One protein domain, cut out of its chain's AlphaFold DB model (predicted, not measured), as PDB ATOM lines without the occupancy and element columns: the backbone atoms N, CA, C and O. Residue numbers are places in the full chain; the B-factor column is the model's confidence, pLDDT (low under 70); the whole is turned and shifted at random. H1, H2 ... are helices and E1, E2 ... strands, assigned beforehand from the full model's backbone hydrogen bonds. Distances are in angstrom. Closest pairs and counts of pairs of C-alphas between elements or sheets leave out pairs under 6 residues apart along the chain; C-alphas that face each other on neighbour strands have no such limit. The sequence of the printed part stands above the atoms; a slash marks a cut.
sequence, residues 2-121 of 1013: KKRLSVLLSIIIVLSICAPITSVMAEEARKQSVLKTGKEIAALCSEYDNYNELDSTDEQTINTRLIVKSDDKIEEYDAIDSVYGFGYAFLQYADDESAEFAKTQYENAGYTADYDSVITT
ATOM      1  N   LYS A   2      30.656  39.202   2.844       59.62
ATOM      2  CA  LYS A   2      29.459  39.419   1.993       59.62
ATOM      3  C   LYS A   2      28.760  38.139   1.486       59.62
ATOM      4  O   LYS A   2      27.545  38.048   1.579       59.62
ATOM      5  N   LYS A   3      29.508  37.115   1.042       60.19
ATOM      6  CA  LYS A   3      28.923  35.820   0.618       60.19
ATOM      7  C   LYS A   3      28.235  35.057   1.760       60.19
ATOM      8  O   LYS A   3      27.178  34.484   1.550       60.19
ATOM      9  N   ARG A   4      28.801  35.086   2.974       63.59
ATOM     10  CA  ARG A   4      28.199  34.439   4.154       63.59
ATOM     11  C   ARG A   4      26.937  35.170   4.616       63.59
ATOM     12  O   ARG A   4      25.962  34.516   4.950       63.59
ATOM     13  N   LEU A   5      26.939  36.503   4.561       63.47
ATOM     14  CA  LEU A   5      25.767  37.319   4.885       63.47
ATOM     15  C   LEU A   5      24.629  37.104   3.874       63.47
ATOM     16  O   LEU A   5      23.483  36.975   4.278       63.47
ATOM     17  N   SER A   6      24.949  36.983   2.581       63.19
ATOM     18  CA  SER A   6      23.964  36.683   1.532       63.19
ATOM     19  C   SER A   6      23.313  35.312   1.717       63.19
ATOM     20  O   SER A   6      22.104  35.209   1.584       63.19
ATOM     21  N   VAL A   7      24.091  34.274   2.051       75.25
ATOM     22  CA  VAL A   7      23.555  32.926   2.313       75.25
ATOM     23  C   VAL A   7      22.674  32.918   3.563       75.25
ATOM     24  O   VAL A   7      21.598  32.334   3.536       75.25
ATOM     25  N   LEU A   8      23.085  33.612   4.630       72.69
ATOM     26  CA  LEU A   8      22.279  33.732   5.846       72.69
ATOM     27  C   LEU A   8      20.951  34.455   5.569       72.69
ATOM     28  O   LEU A   8      19.906  34.003   6.020       72.69
ATOM     29  N   LEU A   9      20.979  35.534   4.779       69.75
ATOM     30  CA  LEU A   9      19.782  36.284   4.395       69.75
ATOM     31  C   LEU A   9      18.846  35.443   3.515       69.75
ATOM     32  O   LEU A   9      17.643  35.452   3.734       69.75
ATOM     33  N   SER A  10      19.386  34.667   2.569       75.44
ATOM     34  CA  SER A  10      18.596  33.734   1.755       75.44
ATOM     35  C   SER A  10      17.956  32.631   2.600       75.44
ATOM     36  O   SER A  10      16.795  32.312   2.381       75.44
ATOM     37  N   ILE A  11      18.671  32.086   3.591       74.12
ATOM     38  CA  ILE A  11      18.122  31.092   4.524       74.12
ATOM     39  C   ILE A  11      17.027  31.714   5.396       74.12
ATOM     40  O   ILE A  11      15.983  31.099   5.560       74.12
ATOM     41  N   ILE A  12      17.218  32.936   5.906       74.25
ATOM     42  CA  ILE A  12      16.193  33.650   6.683       74.25
ATOM     43  C   ILE A  12      14.954  33.920   5.825       74.25
ATOM     44  O   ILE A  12      13.847  33.682   6.289       74.25
ATOM     45  N   ILE A  13      15.123  34.344   4.568       73.12
ATOM     46  CA  ILE A  13      14.010  34.566   3.635       73.12
ATOM     47  C   ILE A  13      13.272  33.248   3.364       73.12
ATOM     48  O   ILE A  13      12.055  33.193   3.507       73.12
ATOM     49  N   VAL A  14      13.989  32.161   3.060       70.94
ATOM     50  CA  VAL A  14      13.384  30.840   2.828       70.94
ATOM     51  C   VAL A  14      12.678  30.324   4.084       70.94
ATOM     52  O   VAL A  14      11.529  29.916   3.993       70.94
ATOM     53  N   LEU A  15      13.292  30.412   5.266       64.38
ATOM     54  CA  LEU A  15      12.659  30.021   6.531       64.38
ATOM     55  C   LEU A  15      11.445  30.898   6.860       64.38
ATOM     56  O   LEU A  15      10.440  30.375   7.329       64.38
ATOM     57  N   SER A  16      11.491  32.200   6.561       61.50
ATOM     58  CA  SER A  16      10.362  33.118   6.770       61.50
ATOM     59  C   SER A  16       9.179  32.848   5.836       61.50
ATOM     60  O   SER A  16       8.046  33.145   6.198       61.50
ATOM     61  N   ILE A  17       9.423  32.241   4.668       62.69
ATOM     62  CA  ILE A  17       8.382  31.815   3.721       62.69
ATOM     63  C   ILE A  17       7.894  30.396   4.055       62.69
ATOM     64  O   ILE A  17       6.698  30.129   4.025       62.69
ATOM     65  N   CYS A  18       8.797  29.478   4.406       56.34
ATOM     66  CA  CYS A  18       8.465  28.078   4.668       56.34
ATOM     67  C   CYS A  18       7.793  27.861   6.031       56.34
ATOM     68  O   CYS A  18       6.881  27.043   6.114       56.34
ATOM     69  N   ALA A  19       8.180  28.591   7.083       60.03
ATOM     70  CA  ALA A  19       7.584  28.452   8.414       60.03
ATOM     71  C   ALA A  19       6.052  28.671   8.425       60.03
ATOM     72  O   ALA A  19       5.341  27.772   8.890       60.03
ATOM     73  N   PRO A  20       5.494  29.766   7.863       61.38
ATOM     74  CA  PRO A  20       4.043  29.934   7.799       61.38
ATOM     75  C   PRO A  20       3.367  28.845   6.952       61.38
ATOM     76  O   PRO A  20       2.335  28.328   7.370       61.38
ATOM     77  N   ILE A  21       3.972  28.401   5.841       65.31
ATOM     78  CA  ILE A  21       3.422  27.314   5.007       65.31
ATOM     79  C   ILE A  21       3.339  25.999   5.795       65.31
ATOM     80  O   ILE A  21       2.296  25.351   5.788       65.31
ATOM     81  N   THR A  22       4.390  25.628   6.533       67.00
ATOM     82  CA  THR A  22       4.374  24.413   7.367       67.00
ATOM     83  C   THR A  22       3.330  24.481   8.480       67.00
ATOM     84  O   THR A  22       2.676  23.479   8.758       67.00
ATOM     85  N   SER A  23       3.107  25.663   9.068       69.44
ATOM     86  CA  SER A  23       2.073  25.853  10.090       69.44
ATOM     87  C   SER A  23       0.652  25.736   9.526       69.44
ATOM     88  O   SER A  23      -0.190  25.094  10.146       69.44
ATOM     89  N   VAL A  24       0.405  26.269   8.323       71.56
ATOM     90  CA  VAL A  24      -0.893  26.180   7.635       71.56
ATOM     91  C   VAL A  24      -1.167  24.748   7.168       71.56
ATOM     92  O   VAL A  24      -2.280  24.257   7.320       71.56
ATOM     93  N   MET A  25      -0.157  24.041   6.653       73.44
ATOM     94  CA  MET A  25      -0.297  22.633   6.265       73.44
ATOM     95  C   MET A  25      -0.563  21.722   7.467       73.44
ATOM     96  O   MET A  25      -1.398  20.828   7.374       73.44
ATOM     97  N   ALA A  26       0.116  21.945   8.598       69.94
ATOM     98  CA  ALA A  26      -0.142  21.203   9.832       69.94
ATOM     99  C   ALA A  26      -1.547  21.490  10.393       69.94
ATOM    100  O   ALA A  26      -2.197  20.589  10.920       69.94
ATOM    101  N   GLU A  27      -2.025  22.730  10.260       68.50
ATOM    102  CA  GLU A  27      -3.378  23.139  10.646       68.50
ATOM    103  C   GLU A  27      -4.445  22.451   9.780       68.50
ATOM    104  O   GLU A  27      -5.373  21.847  10.320       68.50
ATOM    105  N   GLU A  28      -4.279  22.457   8.457       74.69
ATOM    106  CA  GLU A  28      -5.201  21.778   7.543       74.69
ATOM    107  C   GLU A  28      -5.167  20.254   7.737       74.69
ATOM    108  O   GLU A  28      -6.216  19.619   7.789       74.69
ATOM    109  N   ALA A  29      -3.987  19.657   7.936       73.38
ATOM    110  CA  ALA A  29      -3.862  18.228   8.223       73.38
ATOM    111  C   ALA A  29      -4.584  17.835   9.522       73.38
ATOM    112  O   ALA A  29      -5.296  16.831   9.550       73.38
ATOM    113  N   ARG A  30      -4.463  18.654  10.579       72.31
ATOM    114  CA  ARG A  30      -5.215  18.456  11.825       72.31
ATOM    115  C   ARG A  30      -6.717  18.553  11.568       72.31
ATOM    116  O   ARG A  30      -7.446  17.642  11.937       72.31
ATOM    117  N   LYS A  31      -7.177  19.599  10.876       72.69
ATOM    118  CA  LYS A  31      -8.596  19.800  10.540       72.69
ATOM    119  C   LYS A  31      -9.184  18.618   9.759       72.69
ATOM    120  O   LYS A  31     -10.281  18.168  10.078       72.69
ATOM    121  N   GLN A  32      -8.456  18.099   8.770       78.12
ATOM    122  CA  GLN A  32      -8.879  16.943   7.974       78.12
ATOM    123  C   GLN A  32      -8.895  15.649   8.795       78.12
ATOM    124  O   GLN A  32      -9.828  14.862   8.659       78.12
ATOM    125  N   SER A  33      -7.912  15.446   9.679       77.12
ATOM    126  CA  SER A  33      -7.897  14.303  10.600       77.12
ATOM    127  C   SER A  33      -9.113  14.315  11.525       77.12
ATOM    128  O   SER A  33      -9.767  13.294  11.690       77.12
ATOM    129  N   VAL A  34      -9.447  15.479  12.084       73.88
ATOM    130  CA  VAL A  34     -10.595  15.648  12.987       73.88
ATOM    131  C   VAL A  34     -11.911  15.432  12.234       73.88
ATOM    132  O   VAL A  34     -12.790  14.725  12.711       73.88
ATOM    133  N   LEU A  35     -12.040  15.973  11.020       80.69
ATOM    134  CA  LEU A  35     -13.221  15.745  10.185       80.69
ATOM    135  C   LEU A  35     -13.381  14.268   9.788       80.69
ATOM    136  O   LEU A  35     -14.505  13.787   9.682       80.69
ATOM    137  N   LYS A  36     -12.274  13.546   9.568       86.94
ATOM    138  CA  LYS A  36     -12.294  12.104   9.294       86.94
ATOM    139  C   LYS A  36     -12.884  11.333  10.474       86.94
ATOM    140  O   LYS A  36     -13.825  10.584  10.259       86.94
ATOM    141  N   THR A  37     -12.407  11.591  11.693       87.69
ATOM    142  CA  THR A  37     -12.952  10.974  12.911       87.69
ATOM    143  C   THR A  37     -14.443  11.269  13.073       87.69
ATOM    144  O   THR A  37     -15.220  10.358  13.319       87.69
ATOM    145  N   GLY A  38     -14.880  12.517  12.862       88.56
ATOM    146  CA  GLY A  38     -16.308  12.858  12.931       88.56
ATOM    147  C   GLY A  38     -17.171  12.067  11.938       88.56
ATOM    148  O   GLY A  38     -18.270  11.647  12.279       88.56
ATOM    149  N   LYS A  39     -16.655  11.809  10.730       89.88
ATOM    150  CA  LYS A  39     -17.331  10.966   9.729       89.88
ATOM    151  C   LYS A  39     -17.340   9.486  10.101       89.88
ATOM    152  O   LYS A  39     -18.298   8.804   9.766       89.88
ATOM    153  N   GLU A  40     -16.285   8.995  10.745       93.50
ATOM    154  CA  GLU A  40     -16.224   7.621  11.259       93.50
ATOM    155  C   GLU A  40     -17.270   7.419  12.364       93.50
ATOM    156  O   GLU A  40     -17.998   6.436  12.322       93.50
ATOM    157  N   ILE A  41     -17.441   8.395  13.265       92.56
ATOM    158  CA  ILE A  41     -18.502   8.379  14.290       92.56
ATOM    159  C   ILE A  41     -19.894   8.406  13.642       92.56
ATOM    160  O   ILE A  41     -20.740   7.588  13.980       92.56
ATOM    161  N   ALA A  42     -20.134   9.287  12.667       92.06
ATOM    162  CA  ALA A  42     -21.419   9.329  11.962       92.06
ATOM    163  C   ALA A  42     -21.724   8.020  11.202       92.06
ATOM    164  O   ALA A  42     -22.883   7.620  11.095       92.06
ATOM    165  N   ALA A  43     -20.693   7.348  10.673       93.56
ATOM    166  CA  ALA A  43     -20.827   6.043  10.030       93.56
ATOM    167  C   ALA A  43     -21.166   4.943  11.045       93.56
ATOM    168  O   ALA A  43     -22.093   4.182  10.783       93.56
ATOM    169  N   LEU A  44     -20.496   4.929  12.204       94.44
ATOM    170  CA  LEU A  44     -20.815   4.049  13.333       94.44
ATOM    171  C   LEU A  44     -22.292   4.212  13.736       94.44
ATOM    172  O   LEU A  44     -23.049   3.248  13.720       94.44
ATOM    173  N   CYS A  45     -22.743   5.443  13.996       92.44
ATOM    174  CA  CYS A  45     -24.148   5.714  14.322       92.44
ATOM    175  C   CYS A  45     -25.094   5.249  13.203       92.44
ATOM    176  O   CYS A  45     -26.104   4.607  13.461       92.44
ATOM    177  N   SER A  46     -24.763   5.510  11.934       90.94
ATOM    178  CA  SER A  46     -25.601   5.083  10.807       90.94
ATOM    179  C   SER A  46     -25.673   3.563  10.616       90.94
ATOM    180  O   SER A  46     -26.631   3.101   9.992       90.94
ATOM    181  N   GLU A  47     -24.664   2.808  11.047       92.81
ATOM    182  CA  GLU A  47     -24.622   1.349  10.918       92.81
ATOM    183  C   GLU A  47     -25.487   0.664  11.980       92.81
ATOM    184  O   GLU A  47     -26.214  -0.279  11.657       92.81
ATOM    185  N   TYR A  48     -25.452   1.170  13.214       89.88
ATOM    186  CA  TYR A  48     -26.061   0.506  14.368       89.88
ATOM    187  C   TYR A  48     -27.378   1.138  14.843       89.88
ATOM    188  O   TYR A  48     -28.171   0.459  15.497       89.88
ATOM    189  N   ASP A  49     -27.680   2.388  14.476       84.75
ATOM    190  CA  ASP A  49     -28.876   3.081  14.969       84.75
ATOM    191  C   ASP A  49     -30.064   2.920  14.004       84.75
ATOM    192  O   ASP A  49     -30.155   3.567  12.955       84.75
ATOM    193  N   ASN A  50     -31.048   2.099  14.385       75.19
ATOM    194  CA  ASN A  50     -32.332   2.030  13.686       75.19
ATOM    195  C   ASN A  50     -33.341   3.017  14.286       75.19
ATOM    196  O   ASN A  50     -34.185   2.664  15.111       75.19
ATOM    197  N   TYR A  51     -33.309   4.264  13.809       68.31
ATOM    198  CA  TYR A  51     -34.188   5.344  14.282       68.31
ATOM    199  C   TYR A  51     -35.706   5.066  14.191       68.31
ATOM    200  O   TYR A  51     -36.480   5.836  14.756       68.31
ATOM    201  N   ASN A  52     -36.149   4.011  13.488       60.19
ATOM    202  CA  ASN A  52     -37.563   3.623  13.395       60.19
ATOM    203  C   ASN A  52     -38.037   2.709  14.541       60.19
ATOM    204  O   ASN A  52     -39.238   2.633  14.779       60.19
ATOM    205  N   GLU A  53     -37.128   2.014  15.230       55.53
ATOM    206  CA  GLU A  53     -37.427   1.169  16.408       55.53
ATOM    207  C   GLU A  53     -37.265   1.937  17.732       55.53
ATOM    208  O   GLU A  53     -37.589   1.455  18.813       55.53
ATOM    209  N   LEU A  54     -36.806   3.176  17.607       55.47
ATOM    210  CA  LEU A  54     -36.418   4.112  18.641       55.47
ATOM    211  C   LEU A  54     -37.593   5.097  18.885       55.47
ATOM    212  O   LEU A  54     -37.612   6.227  18.379       55.47
ATOM    213  N   ASP A  55     -38.629   4.650  19.617       47.47
ATOM    214  CA  ASP A  55     -39.935   5.331  19.800       47.47
ATOM    215  C   ASP A  55     -39.924   6.555  20.752       47.47
ATOM    216  O   ASP A  55     -39.320   6.562  21.817       47.47
ATOM    217  N   SER A  56     -40.637   7.604  20.347       47.69
ATOM    218  CA  SER A  56     -40.538   9.042  20.682       47.69
ATOM    219  C   SER A  56     -40.709   9.547  22.137       47.69
ATOM    220  O   SER A  56     -41.062  10.712  22.316       47.69
ATOM    221  N   THR A  57     -40.446   8.757  23.180       44.94
ATOM    222  CA  THR A  57     -40.503   9.238  24.579       44.94
ATOM    223  C   THR A  57     -39.130   9.608  25.150       44.94
ATOM    224  O   THR A  57     -38.134   8.991  24.779       44.94
ATOM    225  N   ASP A  58     -39.115  10.623  26.028       51.50
ATOM    226  CA  ASP A  58     -37.953  11.243  26.687       51.50
ATOM    227  C   ASP A  58     -36.871  10.223  27.090       51.50
ATOM    228  O   ASP A  58     -37.121   9.330  27.897       51.50
ATOM    229  N   GLU A  59     -35.674  10.419  26.527       56.34
ATOM    230  CA  GLU A  59     -34.423   9.698  26.796       56.34
ATOM    231  C   GLU A  59     -34.371   8.227  26.338       56.34
ATOM    232  O   GLU A  59     -34.530   7.276  27.097       56.34
ATOM    233  N   GLN A  60     -34.066   8.030  25.052       74.81
ATOM    234  CA  GLN A  60     -33.656   6.720  24.550       74.81
ATOM    235  C   GLN A  60     -32.145   6.582  24.676       74.81
ATOM    236  O   GLN A  60     -31.384   6.945  23.771       74.81
ATOM    237  N   THR A  61     -31.716   6.092  25.830       85.44
ATOM    238  CA  THR A  61     -30.348   5.623  26.031       85.44
ATOM    239  C   THR A  61     -30.038   4.518  25.024       85.44
ATOM    240  O   THR A  61     -30.817   3.579  24.853       85.44
ATOM    241  N   ILE A  62     -28.897   4.625  24.350       89.19
ATOM    242  CA  ILE A  62     -28.369   3.575  23.483       89.19
ATOM    243  C   ILE A  62     -27.486   2.696  24.367       89.19
ATOM    244  O   ILE A  62     -26.282   2.912  24.490       89.19
ATOM    245  N   ASN A  63     -28.107   1.710  25.016       89.75
ATOM    246  CA  ASN A  63     -27.443   0.838  25.993       89.75
ATOM    247  C   ASN A  63     -26.331  -0.029  25.387       89.75
ATOM    248  O   ASN A  63     -25.531  -0.598  26.120       89.75
ATOM    249  N   THR A  64     -26.250  -0.124  24.063       92.81
ATOM    250  CA  THR A  64     -25.218  -0.888  23.358       92.81
ATOM    251  C   THR A  64     -24.013  -0.044  22.949       92.81
ATOM    252  O   THR A  64     -23.072  -0.593  22.383       92.81
ATOM    253  N   ARG A  65     -23.996   1.272  23.213       94.62
ATOM    254  CA  ARG A  65     -22.880   2.151  22.837       94.62
ATOM    255  C   ARG A  65     -22.376   2.975  24.014       94.62
ATOM    256  O   ARG A  65     -23.153   3.646  24.689       94.62
ATOM    257  N   LEU A  66     -21.059   2.956  24.216       95.19
ATOM    258  CA  LEU A  66     -20.373   3.730  25.249       95.19
ATOM    259  C   LEU A  66     -19.518   4.846  24.648       95.19
ATOM    260  O   LEU A  66     -18.819   4.643  23.653       95.19
ATOM    261  N   ILE A  67     -19.527   5.999  25.312       94.38
ATOM    262  CA  ILE A  67     -18.615   7.122  25.106       94.38
ATOM    263  C   ILE A  67     -17.656   7.138  26.299       94.38
ATOM    264  O   ILE A  67     -18.046   7.461  27.422       94.38
ATOM    265  N   VAL A  68     -16.397   6.764  26.072       93.19
ATOM    266  CA  VAL A  68     -15.382   6.636  27.130       93.19
ATOM    267  C   VAL A  68     -14.314   7.701  26.951       93.19
ATOM    268  O   VAL A  68     -13.706   7.787  25.887       93.19
ATOM    269  N   LYS A  69     -14.048   8.515  27.976       89.94
ATOM    270  CA  LYS A  69     -12.979   9.523  27.912       89.94
ATOM    271  C   LYS A  69     -11.608   8.846  28.006       89.94
ATOM    272  O   LYS A  69     -11.256   8.322  29.058       89.94
ATOM    273  N   SER A  70     -10.828   8.884  26.928       88.00
ATOM    274  CA  SER A  70      -9.457   8.367  26.882       88.00
ATOM    275  C   SER A  70      -8.651   8.984  25.735       88.00
ATOM    276  O   SER A  70      -9.104   9.022  24.590       88.00
ATOM    277  N   ASP A  71      -7.425   9.422  26.031       80.56
ATOM    278  CA  ASP A  71      -6.446   9.851  25.022       80.56
ATOM    279  C   ASP A  71      -5.677   8.669  24.405       80.56
ATOM    280  O   ASP A  71      -5.144   8.776  23.297       80.56
ATOM    281  N   ASP A  72      -5.646   7.536  25.107       86.62
ATOM    282  CA  ASP A  72      -4.955   6.318  24.701       86.62
ATOM    283  C   ASP A  72      -5.945   5.248  24.228       86.62
ATOM    284  O   ASP A  72      -7.131   5.256  24.572       86.62
ATOM    285  N   LYS A  73      -5.443   4.282  23.451       89.88
ATOM    286  CA  LYS A  73      -6.206   3.063  23.170       89.88
ATOM    287  C   LYS A  73      -6.435   2.293  24.467       89.88
ATOM    288  O   LYS A  73      -5.489   2.063  25.217       89.88
ATOM    289  N   ILE A  74      -7.672   1.863  24.676       93.88
ATOM    290  CA  ILE A  74      -8.101   1.102  25.850       93.88
ATOM    291  C   ILE A  74      -8.445  -0.334  25.448       93.88
ATOM    292  O   ILE A  74      -8.558  -0.648  24.264       93.88
ATOM    293  N   GLU A  75      -8.536  -1.227  26.431       93.88
ATOM    294  CA  GLU A  75      -9.066  -2.574  26.209       93.88
ATOM    295  C   GLU A  75     -10.554  -2.469  25.875       93.88
ATOM    296  O   GLU A  75     -11.293  -1.903  26.662       93.88
ATOM    297  N   GLU A  76     -10.978  -2.982  24.717       95.12
ATOM    298  CA  GLU A  76     -12.321  -2.734  24.163       95.12
ATOM    299  C   GLU A  76     -13.409  -3.688  24.689       95.12
ATOM    300  O   GLU A  76     -14.570  -3.519  24.334       95.12
ATOM    301  N   TYR A  77     -13.053  -4.677  25.520       93.69
ATOM    302  CA  TYR A  77     -13.976  -5.643  26.143       93.69
ATOM    303  C   TYR A  77     -15.019  -6.237  25.176       93.69
ATOM    304  O   TYR A  77     -16.217  -6.184  25.432       93.69
ATOM    305  N   ASP A  78     -14.549  -6.803  24.061       92.19
ATOM    306  CA  ASP A  78     -15.375  -7.425  23.013       92.19
ATOM    307  C   ASP A  78     -16.345  -6.468  22.282       92.19
ATOM    308  O   ASP A  78     -17.337  -6.912  21.699       92.19
ATOM    309  N   ALA A  79     -16.045  -5.161  22.243       95.88
ATOM    310  CA  ALA A  79     -16.723  -4.237  21.333       95.88
ATOM    311  C   ALA A  79     -16.667  -4.753  19.880       95.88
ATOM    312  O   ALA A  79     -15.623  -5.193  19.389       95.88
ATOM    313  N   ILE A  80     -17.804  -4.696  19.187       97.06
ATOM    314  CA  ILE A  80     -17.949  -5.153  17.798       97.06
ATOM    315  C   ILE A  80     -17.501  -4.097  16.785       97.06
ATOM    316  O   ILE A  80     -17.182  -4.445  15.650       97.06
ATOM    317  N   ASP A  81     -17.459  -2.831  17.201       97.44
ATOM    318  CA  ASP A  81     -16.910  -1.723  16.429       97.44
ATOM    319  C   ASP A  81     -16.430  -0.606  17.365       97.44
ATOM    320  O   ASP A  81     -16.932  -0.444  18.483       97.44
ATOM    321  N   SER A  82     -15.438   0.161  16.921       95.69
ATOM    322  CA  SER A  82     -14.831   1.215  17.723       95.69
ATOM    323  C   SER A  82     -14.271   2.358  16.885       95.69
ATOM    324  O   SER A  82     -13.567   2.181  15.887       95.69
ATOM    325  N   VAL A  83     -14.535   3.581  17.341       94.69
ATOM    326  CA  VAL A  83     -13.954   4.796  16.767       94.69
ATOM    327  C   VAL A  83     -13.239   5.570  17.863       94.69
ATOM    328  O   VAL A  83     -13.795   5.831  18.924       94.69
ATOM    329  N   TYR A  84     -11.996   5.965  17.595       90.75
ATOM    330  CA  TYR A  84     -11.185   6.742  18.529       90.75
ATOM    331  C   TYR A  84     -10.911   8.130  17.983       90.75
ATOM    332  O   TYR A  84     -10.478   8.309  16.841       90.75
ATOM    333  N   GLY A  85     -11.053   9.115  18.854       84.88
ATOM    334  CA  GLY A  85     -10.529  10.443  18.624       84.88
ATOM    335  C   GLY A  85     -11.115  11.449  19.590       84.88
ATOM    336  O   GLY A  85     -11.997  11.149  20.381       84.88
ATOM    337  N   PHE A  86     -10.587  12.669  19.537       82.00
ATOM    338  CA  PHE A  86     -11.035  13.778  20.386       82.00
ATOM    339  C   PHE A  86     -10.786  13.612  21.894       82.00
ATOM    340  O   PHE A  86     -11.268  14.439  22.669       82.00
ATOM    341  N   GLY A  87     -10.003  12.607  22.290       85.12
ATOM    342  CA  GLY A  87      -9.865  12.193  23.689       85.12
ATOM    343  C   GLY A  87     -11.007  11.285  24.150       85.12
ATOM    344  O   GLY A  87     -11.285  11.217  25.345       85.12
ATOM    345  N   TYR A  88     -11.693  10.625  23.209       90.56
ATOM    346  CA  TYR A  88     -12.779   9.690  23.468       90.56
ATOM    347  C   TYR A  88     -12.644   8.411  22.631       90.56
ATOM    348  O   TYR A  88     -12.138   8.424  21.502       90.56
ATOM    349  N   ALA A  89     -13.148   7.316  23.187       93.75
ATOM    350  CA  ALA A  89     -13.438   6.071  22.499       93.75
ATOM    351  C   ALA A  89     -14.962   5.900  22.411       93.75
ATOM    352  O   ALA A  89     -15.656   5.958  23.427       93.75
ATOM    353  N   PHE A  90     -15.467   5.703  21.198       94.69
ATOM    354  CA  PHE A  90     -16.866   5.409  20.901       94.69
ATOM    355  C   PHE A  90     -16.953   3.920  20.592       94.69
ATOM    356  O   PHE A  90     -16.432   3.482  19.566       94.69
ATOM    357  N   LEU A  91     -17.527   3.147  21.509       96.69
ATOM    358  CA  LEU A  91     -17.457   1.688  21.504       96.69
ATOM    359  C   LEU A  91     -18.853   1.098  21.351       96.69
ATOM    360  O   LEU A  91     -19.716   1.351  22.191       96.69
ATOM    361  N   GLN A  92     -19.058   0.313  20.298       97.31
ATOM    362  CA  GLN A  92     -20.308  -0.383  20.021       97.31
ATOM    363  C   GLN A  92     -20.213  -1.838  20.480       97.31
ATOM    364  O   GLN A  92     -19.259  -2.537  20.150       97.31
ATOM    365  N   TYR A  93     -21.238  -2.314  21.173       96.31
ATOM    366  CA  TYR A  93     -21.370  -3.692  21.640       96.31
ATOM    367  C   TYR A  93     -22.547  -4.383  20.948       96.31
ATOM    368  O   TYR A  93     -23.436  -3.731  20.394       96.31
ATOM    369  N   ALA A  94     -22.532  -5.716  20.966       92.56
ATOM    370  CA  ALA A  94     -23.587  -6.532  20.366       92.56
ATOM    371  C   ALA A  94     -24.911  -6.468  21.148       92.56
ATOM    372  O   ALA A  94     -25.978  -6.592  20.548       92.56
ATOM    373  N   ASP A  95     -24.836  -6.279  22.469       89.50
ATOM    374  CA  ASP A  95     -25.967  -6.288  23.393       89.50
ATOM    375  C   ASP A  95     -25.686  -5.458  24.659       89.50
ATOM    376  O   ASP A  95     -24.543  -5.096  24.959       89.50
ATOM    377  N   ASP A  96     -26.764  -5.144  25.384       89.25
ATOM    378  CA  ASP A  96     -26.756  -4.330  26.603       89.25
ATOM    379  C   ASP A  96     -25.891  -4.956  27.716       89.25
ATOM    380  O   ASP A  96     -25.199  -4.233  28.431       89.25
ATOM    381  N   GLU A  97     -25.885  -6.291  27.844       87.62
ATOM    382  CA  GLU A  97     -25.128  -7.018  28.877       87.62
ATOM    383  C   GLU A  97     -23.614  -6.843  28.680       87.62
ATOM    384  O   GLU A  97     -22.883  -6.545  29.629       87.62
ATOM    385  N   SER A  98     -23.146  -6.957  27.436       91.06
ATOM    386  CA  SER A  98     -21.739  -6.757  27.076       91.06
ATOM    387  C   SER A  98     -21.289  -5.314  27.325       91.06
ATOM    388  O   SER A  98     -20.211  -5.079  27.876       91.06
ATOM    389  N   ALA A  99     -22.133  -4.337  26.980       90.00
ATOM    390  CA  ALA A  99     -21.848  -2.927  27.233       90.00
ATOM    391  C   ALA A  99     -21.825  -2.599  28.736       90.00
ATOM    392  O   ALA A  99     -20.929  -1.891  29.198       90.00
ATOM    393  N   GLU A 100     -22.765  -3.127  29.526       90.19
ATOM    394  CA  GLU A 100     -22.795  -2.953  30.985       90.19
ATOM    395  C   GLU A 100     -21.558  -3.566  31.662       90.19
ATOM    396  O   GLU A 100     -20.944  -2.944  32.542       90.19
ATOM    397  N   PHE A 101     -21.134  -4.749  31.207       92.12
ATOM    398  CA  PHE A 101     -19.893  -5.371  31.661       92.12
ATOM    399  C   PHE A 101     -18.685  -4.468  31.390       92.12
ATOM    400  O   PHE A 101     -17.919  -4.176  32.315       92.12
ATOM    401  N   ALA A 102     -18.531  -3.991  30.152       92.44
ATOM    402  CA  ALA A 102     -17.421  -3.130  29.758       92.44
ATOM    403  C   ALA A 102     -17.421  -1.805  30.531       92.44
ATOM    404  O   ALA A 102     -16.390  -1.401  31.071       92.44
ATOM    405  N   LYS A 103     -18.590  -1.164  30.673       92.38
ATOM    406  CA  LYS A 103     -18.767   0.055  31.472       92.38
ATOM    407  C   LYS A 103     -18.272  -0.142  32.904       92.38
ATOM    408  O   LYS A 103     -17.483   0.663  33.395       92.38
ATOM    409  N   THR A 104     -18.658  -1.250  33.538       86.88
ATOM    410  CA  THR A 104     -18.216  -1.596  34.896       86.88
ATOM    411  C   THR A 104     -16.692  -1.739  34.982       86.88
ATOM    412  O   THR A 104     -16.081  -1.298  35.958       86.88
ATOM    413  N   GLN A 105     -16.044  -2.327  33.968       90.56
ATOM    414  CA  GLN A 105     -14.579  -2.427  33.937       90.56
ATOM    415  C   GLN A 105     -13.914  -1.053  33.802       90.56
ATOM    416  O   GLN A 105     -12.972  -0.761  34.542       90.56
ATOM    417  N   TYR A 106     -14.423  -0.191  32.919       90.00
ATOM    418  CA  TYR A 106     -13.903   1.166  32.746       90.00
ATOM    419  C   TYR A 106     -14.016   1.997  34.026       90.00
ATOM    420  O   TYR A 106     -13.034   2.617  34.436       90.00
ATOM    421  N   GLU A 107     -15.165   1.959  34.705       85.69
ATOM    422  CA  GLU A 107     -15.375   2.686  35.963       85.69
ATOM    423  C   GLU A 107     -14.457   2.172  37.081       85.69
ATOM    424  O   GLU A 107     -13.845   2.967  37.797       85.69
ATOM    425  N   ASN A 108     -14.269   0.851  37.186       81.06
ATOM    426  CA  ASN A 108     -13.319   0.254  38.132       81.06
ATOM    427  C   ASN A 108     -11.862   0.648  37.839       81.06
ATOM    428  O   ASN A 108     -11.050   0.751  38.762       81.06
ATOM    429  N   ALA A 109     -11.528   0.879  36.569       82.81
ATOM    430  CA  ALA A 109     -10.227   1.377  36.135       82.81
ATOM    431  C   ALA A 109     -10.090   2.912  36.241       82.81
ATOM    432  O   ALA A 109      -9.012   3.446  35.981       82.81
ATOM    433  N   GLY A 110     -11.143   3.616  36.672       86.00
ATOM    434  CA  GLY A 110     -11.144   5.064  36.888       86.00
ATOM    435  C   GLY A 110     -11.418   5.904  35.638       86.00
ATOM    436  O   GLY A 110     -11.177   7.111  35.669       86.00
ATOM    437  N   TYR A 111     -11.906   5.301  34.551       86.44
ATOM    438  CA  TYR A 111     -12.366   6.033  33.370       86.44
ATOM    439  C   TYR A 111     -13.796   6.549  33.560       86.44
ATOM    440  O   TYR A 111     -14.620   5.924  34.227       86.44
ATOM    441  N   THR A 112     -14.110   7.669  32.906       87.81
ATOM    442  CA  THR A 112     -15.495   8.114  32.707       87.81
ATOM    443  C   THR A 112     -16.049   7.412  31.474       87.81
ATOM    444  O   THR A 112     -15.533   7.621  30.373       87.81
ATOM    445  N   ALA A 113     -17.068   6.578  31.667       91.38
ATOM    446  CA  ALA A 113     -17.741   5.833  30.612       91.38
ATOM    447  C   ALA A 113     -19.250   6.048  30.730       91.38
ATOM    448  O   ALA A 113     -19.854   5.637  31.719       91.38
ATOM    449  N   ASP A 114     -19.847   6.659  29.711       92.62
ATOM    450  CA  ASP A 114     -21.275   6.958  29.675       92.62
ATOM    451  C   ASP A 114     -21.945   6.257  28.497       92.62
ATOM    452  O   ASP A 114     -21.325   6.059  27.452       92.62
ATOM    453  N   TYR A 115     -23.220   5.905  28.645       93.12
ATOM    454  CA  TYR A 115     -24.013   5.441  27.511       93.12
ATOM    455  C   TYR A 115     -24.299   6.589  26.542       93.12
ATOM    456  O   TYR A 115     -24.497   7.737  26.948       93.12
ATOM    457  N   ASP A 116     -24.361   6.266  25.253       92.88
ATOM    458  CA  ASP A 116     -24.842   7.206  24.249       92.88
ATOM    459  C   ASP A 116     -26.370   7.391  24.348       92.88
ATOM    460  O   ASP A 116     -27.075   6.678  25.065       92.88
ATOM    461  N   SER A 117     -26.921   8.391  23.666       90.88
ATOM    462  CA  SER A 117     -28.349   8.714  23.713       90.88
ATOM    463  C   SER A 117     -28.822   9.300  22.395       90.88
ATOM    464  O   SER A 117     -28.083  10.024  21.729       90.88
ATOM    465  N   VAL A 118     -30.075   9.028  22.039       88.88
ATOM    466  CA  VAL A 118     -30.718   9.650  20.877       88.88
ATOM    467  C   VAL A 118     -31.129  11.084  21.209       88.88
ATOM    468  O   VAL A 118     -31.857  11.335  22.167       88.88
ATOM    469  N   ILE A 119     -30.738  12.018  20.349       88.44
ATOM    470  CA  ILE A 119     -31.152  13.419  20.374       88.44
ATOM    471  C   ILE A 119     -32.238  13.618  19.321       88.44
ATOM    472  O   ILE A 119     -32.096  13.224  18.159       88.44
ATOM    473  N   THR A 120     -33.329  14.272  19.707       86.06
ATOM    474  CA  THR A 120     -34.418  14.601  18.785       86.06
ATOM    475  C   THR A 120     -34.716  16.089  18.805       86.06
ATOM    476  O   THR A 120     -34.588  16.753  19.831       86.06
ATOM    477  N   THR A 121     -35.122  16.621  17.656       83.50
ATOM    478  CA  THR A 121     -35.651  17.980  17.564       83.50
ATOM    479  C   THR A 121     -36.971  17.996  16.803       83.50
ATOM    480  O   THR A 121     -37.271  17.087  16.026       83.50
TER     481      THR A 121
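Overview. This is residues 2 to 121 of the 1013 residues of the protein "Extracellular serine proteinase" of Eubacterium sp. CAG:251 (UniProt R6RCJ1). A very long helix, H1, runs like a handle into a small head, where its last part packs on one face of a four-stranded sheet and H2 covers the other face. Residues 2 to 32 of H1 stick out. The printed part has 120 residues, with two named helices and four named strands in the order H1 E1 E2 E3 H2 E4; the antiparallel sheet runs E2 E3 E1 E4, and the class is mixed. The whole is extended, with a radius of gyration of the C-alphas of 22.7 A and spans of 78 by 35 by 22 A.

Along the chain. H1, residues 2 to 48, runs 68.9 A from C-alpha 2 at (29.459, 39.419, 1.993) to C-alpha 48. E1, residues 61 to 69, measures 17.9 A and bends by 96 degrees at residue 64. E2, residues 81 to 85, measures 13.9 A, and E3, residues 88 to 92, 13.0 A. H2, residues 96 to 108, measures 18.3 A. E4, residues 113 to 120, measures 22.2 A and ends at C-alpha 120 (-34.418, 14.601, 18.785).

Arrangement. The sheet is strongly twisted. Within hydrogen-bond range are N 83 and O 90 of the hairpin E2 and E3, at 2.9 A, N 66 and O 91 of the neighbours E1 and E3, at 2.9 A, and N 62 and O 116 of the neighbours E1 and E4, at 2.8 A. In three layers, helices on both faces, H1 is over E2 and E3 at a height over the sheet of 9.7 A; its closest C-alphas to E2 are those of Thr 37 and Gly 85, 6.2 A. H2, on the opposite face, is over E1 and E4 at 9.0 A; the closest C-alphas to E1 are those of Asp 96 and Thr 64, 5.0 A. E3, H2 and E4 form a split strand-helix-strand unit, with E1 between its strands and a right-handed crossover. In H2 every O i to N i+4 pair is within hydrogen-bond range, in H1 41 of 43.

Size, cuts and confidence. The C-alphas of Lys 2 and Thr 57, the two farthest apart, are 79.5 A apart. The printed part has no cut; the links H1 to E1 and E1 to E2 are long. Its mean pLDDT is 81.5, with 26 residues under 70, among them 51 to 59.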